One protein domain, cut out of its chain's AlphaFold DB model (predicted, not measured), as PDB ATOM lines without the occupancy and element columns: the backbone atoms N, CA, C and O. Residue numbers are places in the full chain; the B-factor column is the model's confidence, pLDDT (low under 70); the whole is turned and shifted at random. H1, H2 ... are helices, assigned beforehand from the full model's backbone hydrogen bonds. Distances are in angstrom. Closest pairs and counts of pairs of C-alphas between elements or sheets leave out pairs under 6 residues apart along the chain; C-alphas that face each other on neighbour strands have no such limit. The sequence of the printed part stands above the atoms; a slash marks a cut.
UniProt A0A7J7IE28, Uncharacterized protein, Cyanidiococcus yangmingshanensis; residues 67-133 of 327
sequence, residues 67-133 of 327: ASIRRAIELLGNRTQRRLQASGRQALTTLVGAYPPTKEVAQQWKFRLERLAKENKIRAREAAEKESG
ATOM      1  N   ALA A  67      16.449  -1.649  37.682       96.38
ATOM      2  CA  ALA A  67      17.765  -2.127  37.260       96.38
ATOM      3  C   ALA A  67      18.863  -1.681  38.242       96.38
ATOM      4  O   ALA A  67      19.671  -2.497  38.696       96.38
ATOM      5  N   SER A  68      18.823  -0.411  38.647       97.25
ATOM      6  CA  SER A  68      19.740   0.192  39.615       97.25
ATOM      7  C   SER A  68      19.614  -0.452  41.002       97.25
ATOM      8  O   SER A  68      20.625  -0.776  41.629       97.25
ATOM      9  N   ILE A  69      18.388  -0.746  41.457       96.88
ATOM     10  CA  ILE A  69      18.142  -1.479  42.711       96.88
ATOM     11  C   ILE A  69      18.735  -2.894  42.643       96.88
ATOM     12  O   ILE A  69      19.435  -3.311  43.570       96.88
ATOM     13  N   ARG A  70      18.492  -3.643  41.557       96.88
ATOM     14  CA  ARG A  70      19.041  -5.002  41.380       96.88
ATOM     15  C   ARG A  70      20.569  -4.983  41.395       96.88
ATOM     16  O   ARG A  70      21.180  -5.763  42.127       96.88
ATOM     17  N   ARG A  71      21.182  -4.036  40.679       97.81
ATOM     18  CA  ARG A  71      22.639  -3.880  40.649       97.81
ATOM     19  C   ARG A  71      23.215  -3.542  42.025       97.81
ATOM     20  O   ARG A  71      24.226  -4.119  42.427       97.81
ATOM     21  N   ALA A  72      22.559  -2.666  42.787       98.00
ATOM     22  CA  ALA A  72      22.957  -2.358  44.160       98.00
ATOM     23  C   ALA A  72      22.867  -3.593  45.082       98.00
ATOM     24  O   ALA A  72      23.784  -3.840  45.869       98.00
ATOM     25  N   ILE A  73      21.813  -4.412  44.958       97.44
ATOM     26  CA  ILE A  73      21.648  -5.665  45.721       97.44
ATOM     27  C   ILE A  73      22.785  -6.654  45.421       97.44
ATOM     28  O   ILE A  73      23.326  -7.258  46.352       97.44
ATOM     29  N   GLU A  74      23.180  -6.804  44.154       97.88
ATOM     30  CA  GLU A  74      24.309  -7.652  43.746       97.88
ATOM     31  C   GLU A  74      25.630  -7.180  44.361       97.88
ATOM     32  O   GLU A  74      26.359  -7.969  44.972       97.88
ATOM     33  N   LEU A  75      25.932  -5.881  44.250       98.06
ATOM     34  CA  LEU A  75      27.155  -5.290  44.796       98.06
ATOM     35  C   LEU A  75      27.205  -5.406  46.329       98.06
ATOM     36  O   LEU A  75      28.249  -5.759  46.883       98.06
ATOM     37  N   LEU A  76      26.083  -5.206  47.027       97.38
ATOM     38  CA  LEU A  76      25.993  -5.439  48.473       97.38
ATOM     39  C   LEU A  76      26.131  -6.926  48.825       97.38
ATOM     40  O   LEU A  76      26.790  -7.269  49.806       97.38
ATOM     41  N   GLY A  77      25.575  -7.827  48.014       96.62
ATOM     42  CA  GLY A  77      25.776  -9.270  48.149       96.62
ATOM     43  C   GLY A  77      27.258  -9.638  48.094       96.62
ATOM     44  O   GLY A  77      27.778 -10.239  49.037       96.62
ATOM     45  N   ASN A  78      27.958  -9.164  47.064       97.44
ATOM     46  CA  ASN A  78      29.405  -9.315  46.940       97.44
ATOM     47  C   ASN A  78      30.140  -8.744  48.163       97.44
ATOM     48  O   ASN A  78      31.053  -9.391  48.670       97.44
ATOM     49  N   ARG A  79      29.704  -7.590  48.694       96.31
ATOM     50  CA  ARG A  79      30.310  -6.927  49.865       96.31
ATOM     51  C   ARG A  79      30.179  -7.727  51.157       96.31
ATOM     52  O   ARG A  79      31.074  -7.684  52.009       96.31
ATOM     53  N   THR A  80      29.044  -8.397  51.346       95.38
ATOM     54  CA  THR A  80      28.808  -9.228  52.536       95.38
ATOM     55  C   THR A  80      29.720 -10.454  52.551       95.38
ATOM     56  O   THR A  80      30.215 -10.843  53.611       95.38
ATOM     57  N   GLN A  81      30.019 -11.007  51.373       93.88
ATOM     58  CA  GLN A  81      30.867 -12.188  51.215       93.88
ATOM     59  C   GLN A  81      32.360 -11.822  51.230       93.88
ATOM     60  O   GLN A  81      33.123 -12.365  52.029       93.88
ATOM     61  N   ARG A  82      32.770 -10.847  50.410       94.69
ATOM     62  CA  ARG A  82      34.169 -10.457  50.174       94.69
ATOM     63  C   ARG A  82      34.353  -8.938  50.110       94.69
ATOM     64  O   ARG A  82      33.395  -8.171  50.045       94.69
ATOM     65  N   ARG A  83      35.604  -8.474  50.152       94.44
ATOM     66  CA  ARG A  83      35.930  -7.053  49.939       94.44
ATOM     67  C   ARG A  83      35.738  -6.726  48.451       94.44
ATOM     68  O   ARG A  83      36.254  -7.449  47.606       94.44
ATOM     69  N   LEU A  84      34.975  -5.677  48.131       95.44
ATOM     70  CA  LEU A  84      34.803  -5.231  46.739       95.44
ATOM     71  C   LEU A  84      36.086  -4.593  46.204       95.44
ATOM     72  O   LEU A  84      36.782  -3.897  46.946       95.44
ATOM     73  N   GLN A  85      36.330  -4.776  44.907       97.12
ATOM     74  CA  GLN A  85      37.333  -4.022  44.153       97.12
ATOM     75  C   GLN A  85      36.948  -2.535  44.036       97.12
ATOM     76  O   GLN A  85      35.794  -2.163  44.268       97.12
ATOM     77  N   ALA A  86      37.917  -1.687  43.676       97.44
ATOM     78  CA  ALA A  86      37.751  -0.231  43.620       97.44
ATOM     79  C   ALA A  86      36.603   0.211  42.695       97.44
ATOM     80  O   ALA A  86      35.759   1.000  43.120       97.44
ATOM     81  N   SER A  87      36.501  -0.374  41.498       97.31
ATOM     82  CA  SER A  87      35.423  -0.098  40.536       97.31
ATOM     83  C   SER A  87      34.038  -0.411  41.112       97.31
ATOM     84  O   SER A  87      33.137   0.425  41.098       97.31
ATOM     85  N   GLY A  88      33.872  -1.589  41.721       97.00
ATOM     86  CA  GLY A  88      32.621  -1.975  42.374       97.00
ATOM     87  C   GLY A  88      32.285  -1.105  43.590       97.00
ATOM     88  O   GLY A  88      31.111  -0.872  43.873       97.00
ATOM     89  N   ARG A  89      33.297  -0.618  44.320       97.31
ATOM     90  CA  ARG A  89      33.114   0.307  45.447       97.31
ATOM     91  C   ARG A  89      32.606   1.667  44.976       97.31
ATOM     92  O   ARG A  89      31.683   2.186  45.599       97.31
ATOM     93  N   GLN A  90      33.175   2.211  43.902       98.06
ATOM     94  CA  GLN A  90      32.701   3.450  43.283       98.06
ATOM     95  C   GLN A  90      31.265   3.279  42.789       98.06
ATOM     96  O   GLN A  90      30.396   4.008  43.249       98.06
ATOM     97  N   ALA A  91      30.982   2.231  42.006       97.75
ATOM     98  CA  ALA A  91      29.633   1.948  41.509       97.75
ATOM     99  C   ALA A  91      28.595   1.813  42.639       97.75
ATOM    100  O   ALA A  91      27.499   2.362  42.552       97.75
ATOM    101  N   LEU A  92      28.941   1.117  43.728       97.81
ATOM    102  CA  LEU A  92      28.054   0.997  44.886       97.81
ATOM    103  C   LEU A  92      27.827   2.352  45.572       97.81
ATOM    104  O   LEU A  92      26.709   2.639  45.986       97.81
ATOM    105  N   THR A  93      28.870   3.176  45.683       97.69
ATOM    106  CA  THR A  93      28.782   4.512  46.293       97.69
ATOM    107  C   THR A  93      27.928   5.447  45.440       97.69
ATOM    108  O   THR A  93      27.086   6.140  45.989       97.69
ATOM    109  N   THR A  94      28.060   5.401  44.112       98.06
ATOM    110  CA  THR A  94      27.224   6.174  43.181       98.06
ATOM    111  C   THR A  94      25.746   5.796  43.282       98.06
ATOM    112  O   THR A  94      24.890   6.668  43.245       98.06
ATOM    113  N   LEU A  95      25.427   4.505  43.434       97.69
ATOM    114  CA  LEU A  95      24.037   4.037  43.508       97.69
ATOM    115  C   LEU A  95      23.364   4.319  44.860       97.69
ATOM    116  O   LEU A  95      22.160   4.547  44.920       97.69
ATOM    117  N   VAL A  96      24.124   4.211  45.950       97.12
ATOM    118  CA  VAL A  96      23.597   4.119  47.324       97.12
ATOM    119  C   VAL A  96      23.981   5.348  48.171       97.12
ATOM    120  O   VAL A  96      23.564   5.491  49.322       97.12
ATOM    121  N   GLY A  97      24.779   6.257  47.608       97.62
ATOM    122  CA  GLY A  97      25.274   7.494  48.217       97.62
ATOM    123  C   GLY A  97      26.492   7.306  49.126       97.62
ATOM    124  O   GLY A  97      27.304   8.213  49.275       97.62
ATOM    125  N   ALA A  98      26.667   6.124  49.727       97.00
ATOM    126  CA  ALA A  98      27.800   5.832  50.602       97.00
ATOM    127  C   ALA A  98      28.230   4.363  50.541       97.00
ATOM    128  O   ALA A  98      27.441   3.463  50.252       97.00
ATOM    129  N   TYR A  99      29.491   4.108  50.890       97.31
ATOM    130  CA  TYR A  99      29.996   2.750  51.066       97.31
ATOM    131  C   TYR A  99      29.716   2.238  52.491       97.31
ATOM    132  O   TYR A  99      30.059   2.928  53.452       97.31
ATOM    133  N   PRO A 100      29.158   1.025  52.674       96.00
ATOM    134  CA  PRO A 100      28.824   0.520  54.003       96.00
ATOM    135  C   PRO A 100      30.091   0.251  54.840       96.00
ATOM    136  O   PRO A 100      31.001  -0.446  54.365       96.00
ATOM    137  N   PRO A 101      30.150   0.729  56.100       94.94
ATOM    138  CA  PRO A 101      31.340   0.599  56.939       94.94
ATOM    139  C   PRO A 101      31.605  -0.862  57.327       94.94
ATOM    140  O   PRO A 101      32.739  -1.335  57.261       94.94
ATOM    141  N   THR A 102      30.554  -1.621  57.653       94.62
ATOM    142  CA  THR A 102      30.660  -3.012  58.113       94.62
ATOM    143  C   THR A 102      29.861  -3.985  57.242       94.62
ATOM    144  O   THR A 102      29.009  -3.589  56.439       94.62
ATOM    145  N   LYS A 103      30.148  -5.291  57.374       94.06
ATOM    146  CA  LYS A 103      29.421  -6.351  56.646       94.06
ATOM    147  C   LYS A 103      27.956  -6.416  57.080       94.06
ATOM    148  O   LYS A 103      27.084  -6.666  56.254       94.06
ATOM    149  N   GLU A 104      27.691  -6.150  58.353       89.75
ATOM    150  CA  GLU A 104      26.361  -6.160  58.952       89.75
ATOM    151  C   GLU A 104      25.494  -5.040  58.371       89.75
ATOM    152  O   GLU A 104      24.354  -5.293  57.985       89.75
ATOM    153  N   VAL A 105      26.043  -3.826  58.230       91.81
ATOM    154  CA  VAL A 105      25.332  -2.697  57.605       91.81
ATOM    155  C   VAL A 105      25.042  -2.992  56.132       91.81
ATOM    156  O   VAL A 105      23.912  -2.814  55.681       91.81
ATOM    157  N   ALA A 106      26.011  -3.548  55.394       94.50
ATOM    158  CA  ALA A 106      25.792  -3.967  54.008       94.50
ATOM    159  C   ALA A 106      24.663  -5.008  53.884       94.50
ATOM    160  O   ALA A 106      23.840  -4.936  52.970       94.50
ATOM    161  N   GLN A 107      24.590  -5.959  54.822       92.62
ATOM    162  CA  GLN A 107      23.528  -6.962  54.865       92.62
ATOM    163  C   GLN A 107      22.154  -6.342  55.162       92.62
ATOM    164  O   GLN A 107      21.164  -6.736  54.543       92.62
ATOM    165  N   GLN A 108      22.085  -5.372  56.078       90.44
ATOM    166  CA  GLN A 108      20.850  -4.642  56.381       90.44
ATOM    167  C   GLN A 108      20.341  -3.871  55.159       90.44
ATOM    168  O   GLN A 108      19.167  -3.997  54.806       90.44
ATOM    169  N   TRP A 109      21.230  -3.146  54.473       95.19
ATOM    170  CA  TRP A 109      20.895  -2.410  53.252       95.19
ATOM    171  C   TRP A 109      20.411  -3.344  52.146       95.19
ATOM    172  O   TRP A 109      19.363  -3.094  51.554       95.19
ATOM    173  N   LYS A 110      21.111  -4.466  51.922       94.69
ATOM    174  CA  LYS A 110      20.722  -5.481  50.932       94.69
ATOM    175  C   LYS A 110      19.298  -5.973  51.178       94.69
ATOM    176  O   LYS A 110      18.467  -5.933  50.277       94.69
ATOM    177  N   PHE A 111      19.009  -6.398  52.407       91.75
ATOM    178  CA  PHE A 111      17.689  -6.907  52.777       91.75
ATOM    179  C   PHE A 111      16.592  -5.855  52.573       91.75
ATOM    180  O   PHE A 111      15.485  -6.169  52.128       91.75
ATOM    181  N   ARG A 112      16.890  -4.589  52.884       92.12
ATOM    182  CA  ARG A 112      15.930  -3.500  52.716       92.12
ATOM    183  C   ARG A 112      15.656  -3.196  51.242       92.12
ATOM    184  O   ARG A 112      14.488  -3.064  50.886       92.12
ATOM    185  N   LEU A 113      16.685  -3.161  50.397       94.50
ATOM    186  CA  LEU A 113      16.534  -2.984  48.948       94.50
ATOM    187  C   LEU A 113      15.796  -4.163  48.296       94.50
ATOM    188  O   LEU A 113      14.915  -3.943  47.471       94.50
ATOM    189  N   GLU A 114      16.064  -5.408  48.708       94.25
ATOM    190  CA  GLU A 114      15.308  -6.587  48.246       94.25
ATOM    191  C   GLU A 114      13.817  -6.481  48.584       94.25
ATOM    192  O   GLU A 114      12.957  -6.885  47.797       94.25
ATOM    193  N   ARG A 115      13.501  -5.944  49.765       89.75
ATOM    194  CA  ARG A 115      12.120  -5.711  50.182       89.75
ATOM    195  C   ARG A 115      11.460  -4.614  49.344       89.75
ATOM    196  O   ARG A 115      10.351  -4.838  48.873       89.75
ATOM    197  N   LEU A 116      12.148  -3.497  49.103       91.69
ATOM    198  CA  LEU A 116      11.653  -2.425  48.231       91.69
ATOM    199  C   LEU A 116      11.421  -2.914  46.796       91.69
ATOM    200  O   LEU A 116      10.369  -2.647  46.227       91.69
ATOM    201  N   ALA A 117      12.333  -3.716  46.239       93.50
ATOM    202  CA  ALA A 117      12.160  -4.309  44.913       93.50
ATOM    203  C   ALA A 117      10.903  -5.196  44.828       93.50
ATOM    204  O   ALA A 117      10.194  -5.184  43.824       93.50
ATOM    205  N   LYS A 118      10.596  -5.960  45.885       91.38
ATOM    206  CA  LYS A 118       9.365  -6.765  45.959       91.38
ATOM    207  C   LYS A 118       8.117  -5.892  46.085       91.38
ATOM    208  O   LYS A 118       7.141  -6.155  45.390       91.38
ATOM    209  N   GLU A 119       8.152  -4.875  46.941       89.62
ATOM    210  CA  GLU A 119       7.044  -3.929  47.132       89.62
ATOM    211  C   GLU A 119       6.734  -3.170  45.827       89.62
ATOM    212  O   GLU A 119       5.571  -3.093  45.441       89.62
ATOM    213  N   ASN A 120       7.752  -2.721  45.085       91.31
ATOM    214  CA  ASN A 120       7.580  -2.069  43.780       91.31
ATOM    215  C   ASN A 120       6.953  -3.005  42.738       91.31
ATOM    216  O   ASN A 120       6.052  -2.589  42.018       91.31
ATOM    217  N   LYS A 121       7.352  -4.285  42.690       90.81
ATOM    218  CA  LYS A 121       6.717  -5.279  41.803       90.81
ATOM    219  C   LYS A 121       5.248  -5.517  42.137       90.81
ATOM    220  O   LYS A 121       4.446  -5.698  41.227       90.81
ATOM    221  N   ILE A 122       4.903  -5.551  43.424       86.38
ATOM    222  CA  ILE A 122       3.510  -5.697  43.865       86.38
ATOM    223  C   ILE A 122       2.710  -4.462  43.443       86.38
ATOM    224  O   ILE A 122       1.690  -4.619  42.790       86.38
ATOM    225  N   ARG A 123       3.220  -3.251  43.704       87.69
ATOM    226  CA  ARG A 123       2.570  -1.998  43.286       87.69
ATOM    227  C   ARG A 123       2.395  -1.893  41.773       87.69
ATOM    228  O   ARG A 123       1.338  -1.475  41.326       87.69
ATOM    229  N   ALA A 124       3.401  -2.287  40.989       88.81
ATOM    230  CA  ALA A 124       3.315  -2.286  39.529       88.81
ATOM    231  C   ALA A 124       2.250  -3.269  39.019       88.81
ATOM    232  O   ALA A 124       1.490  -2.938  38.114       88.81
ATOM    233  N   ARG A 125       2.144  -4.456  39.637       85.88
ATOM    234  CA  ARG A 125       1.058  -5.406  39.346       85.88
ATOM    235  C   ARG A 125      -0.305  -4.846  39.729       85.88
ATOM    236  O   ARG A 125      -1.213  -4.904  38.920       85.88
ATOM    237  N   GLU A 126      -0.431  -4.260  40.917       81.06
ATOM    238  CA  GLU A 126      -1.673  -3.625  41.372       81.06
ATOM    239  C   GLU A 126      -2.087  -2.451  40.472       81.06
ATOM    240  O   GLU A 126      -3.275  -2.247  40.248       81.06
ATOM    241  N   ALA A 127      -1.130  -1.680  39.946       86.31
ATOM    242  CA  ALA A 127      -1.393  -0.608  38.987       86.31
ATOM    243  C   ALA A 127      -1.892  -1.165  37.644       86.31
ATOM    244  O   ALA A 127      -2.954  -0.758  37.180       86.31
ATOM    245  N   ALA A 128      -1.218  -2.177  37.089       84.31
ATOM    246  CA  ALA A 128      -1.660  -2.856  35.867       84.31
ATOM    247  C   ALA A 128      -3.037  -3.540  36.034       84.31
ATOM    248  O   ALA A 128      -3.871  -3.551  35.127       84.31
ATOM    249  N   GLU A 129      -3.320  -4.081  37.221       77.19
ATOM    250  CA  GLU A 129      -4.627  -4.649  37.584       77.19
ATOM    251  C   GLU A 129      -5.720  -3.577  37.763       77.19
ATOM    252  O   GLU A 129      -6.906  -3.881  37.627       77.19
ATOM    253  N   LYS A 130      -5.357  -2.323  38.070       77.31
ATOM    254  CA  LYS A 130      -6.290  -1.181  38.087       77.31
ATOM    255  C   LYS A 130      -6.620  -0.685  36.688       77.31
ATOM    256  O   LYS A 130      -7.783  -0.415  36.415       77.31
ATOM    257  N   GLU A 131      -5.627  -0.624  35.811       79.12
ATOM    258  CA  GLU A 131      -5.800  -0.183  34.421       79.12
ATOM    259  C   GLU A 131      -6.635  -1.169  33.591       79.12
ATOM    260  O   GLU A 131      -7.350  -0.771  32.679       79.12
ATOM    261  N   SER A 132      -6.618  -2.455  33.946       72.31
ATOM    262  CA  SER A 132      -7.333  -3.508  33.214       72.31
ATOM    263  C   SER A 132      -8.834  -3.639  33.532       72.31
ATOM    264  O   SER A 132      -9.482  -4.450  32.879       72.31
ATOM    265  N   GLY A 133      -9.388  -2.850  34.470       62.41
ATOM    266  CA  GLY A 133     -10.800  -2.416  34.629       62.41
ATOM    267  C   GLY A 133     -11.973  -3.425  34.644       62.41
ATOM    268  O   GLY A 133     -12.924  -3.256  35.404       62.41
TER     269      GLY A 133
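This is residues 67 to 133 of the 327 residues of an uncharacterized protein of Cyanidiococcus yangmingshanensis (UniProt A0A7J7IE28). One long helix, H3, runs the length of the model; H1 packs alongside its first part, running back the opposite way, and the short helix H2 crosses H1 without reaching H3. These make a compact head, from which residues 118 to 133, most of them the last part of H3, stick out as a long arm. The printed part has 67 residues with three named helices, H1, H2 and H3 along the chain, and no named strand; its class is all helix. The whole is loose, with a radius of gyration of the C-alphas of 14.6 A, and spans 49 by 21 by 17 A, the arm making the length.

Start with H3, residues 103 to 131, and look beside it for H1, residues 67 to 81. They touch, with the C-alphas of Thr 80 and Lys 103 closest at 5.1 A. Their lines stand at a shallow tilt of 25 degrees, opposite ways. Next find H2, residues 86 to 96, which touches H1; the closest C-alphas are those of Ala 72 and Leu 92, 6.1 A apart. These two run opposite ways at a steep tilt of 52 degrees. H2 and H3 are apart. In H1, H2 and H3 every O i to N i+4 pair is within hydrogen-bond range.

Find C-alpha 103 at (29.421, -6.351, 56.646); from there H3 runs 42.1 A to C-alpha 131 at (-5.800, -0.183, 34.421). H1 begins at C-alpha 67, at (17.765, -2.127, 37.260), and is 21.6 A long. H2 measures 15.3 A.

The C-alphas of Ala 86 and Gly 133 are the two farthest apart, at 49.4 A. Without residues 118 to 133, which stand free, the body spans 26 by 21 by 16 A. The printed part has no cut. The link from H1 to H2 is tight, and that from H2 to H3 is short. Mean pLDDT of the printed part is 92.7; look to residue 133 for the one value under 70.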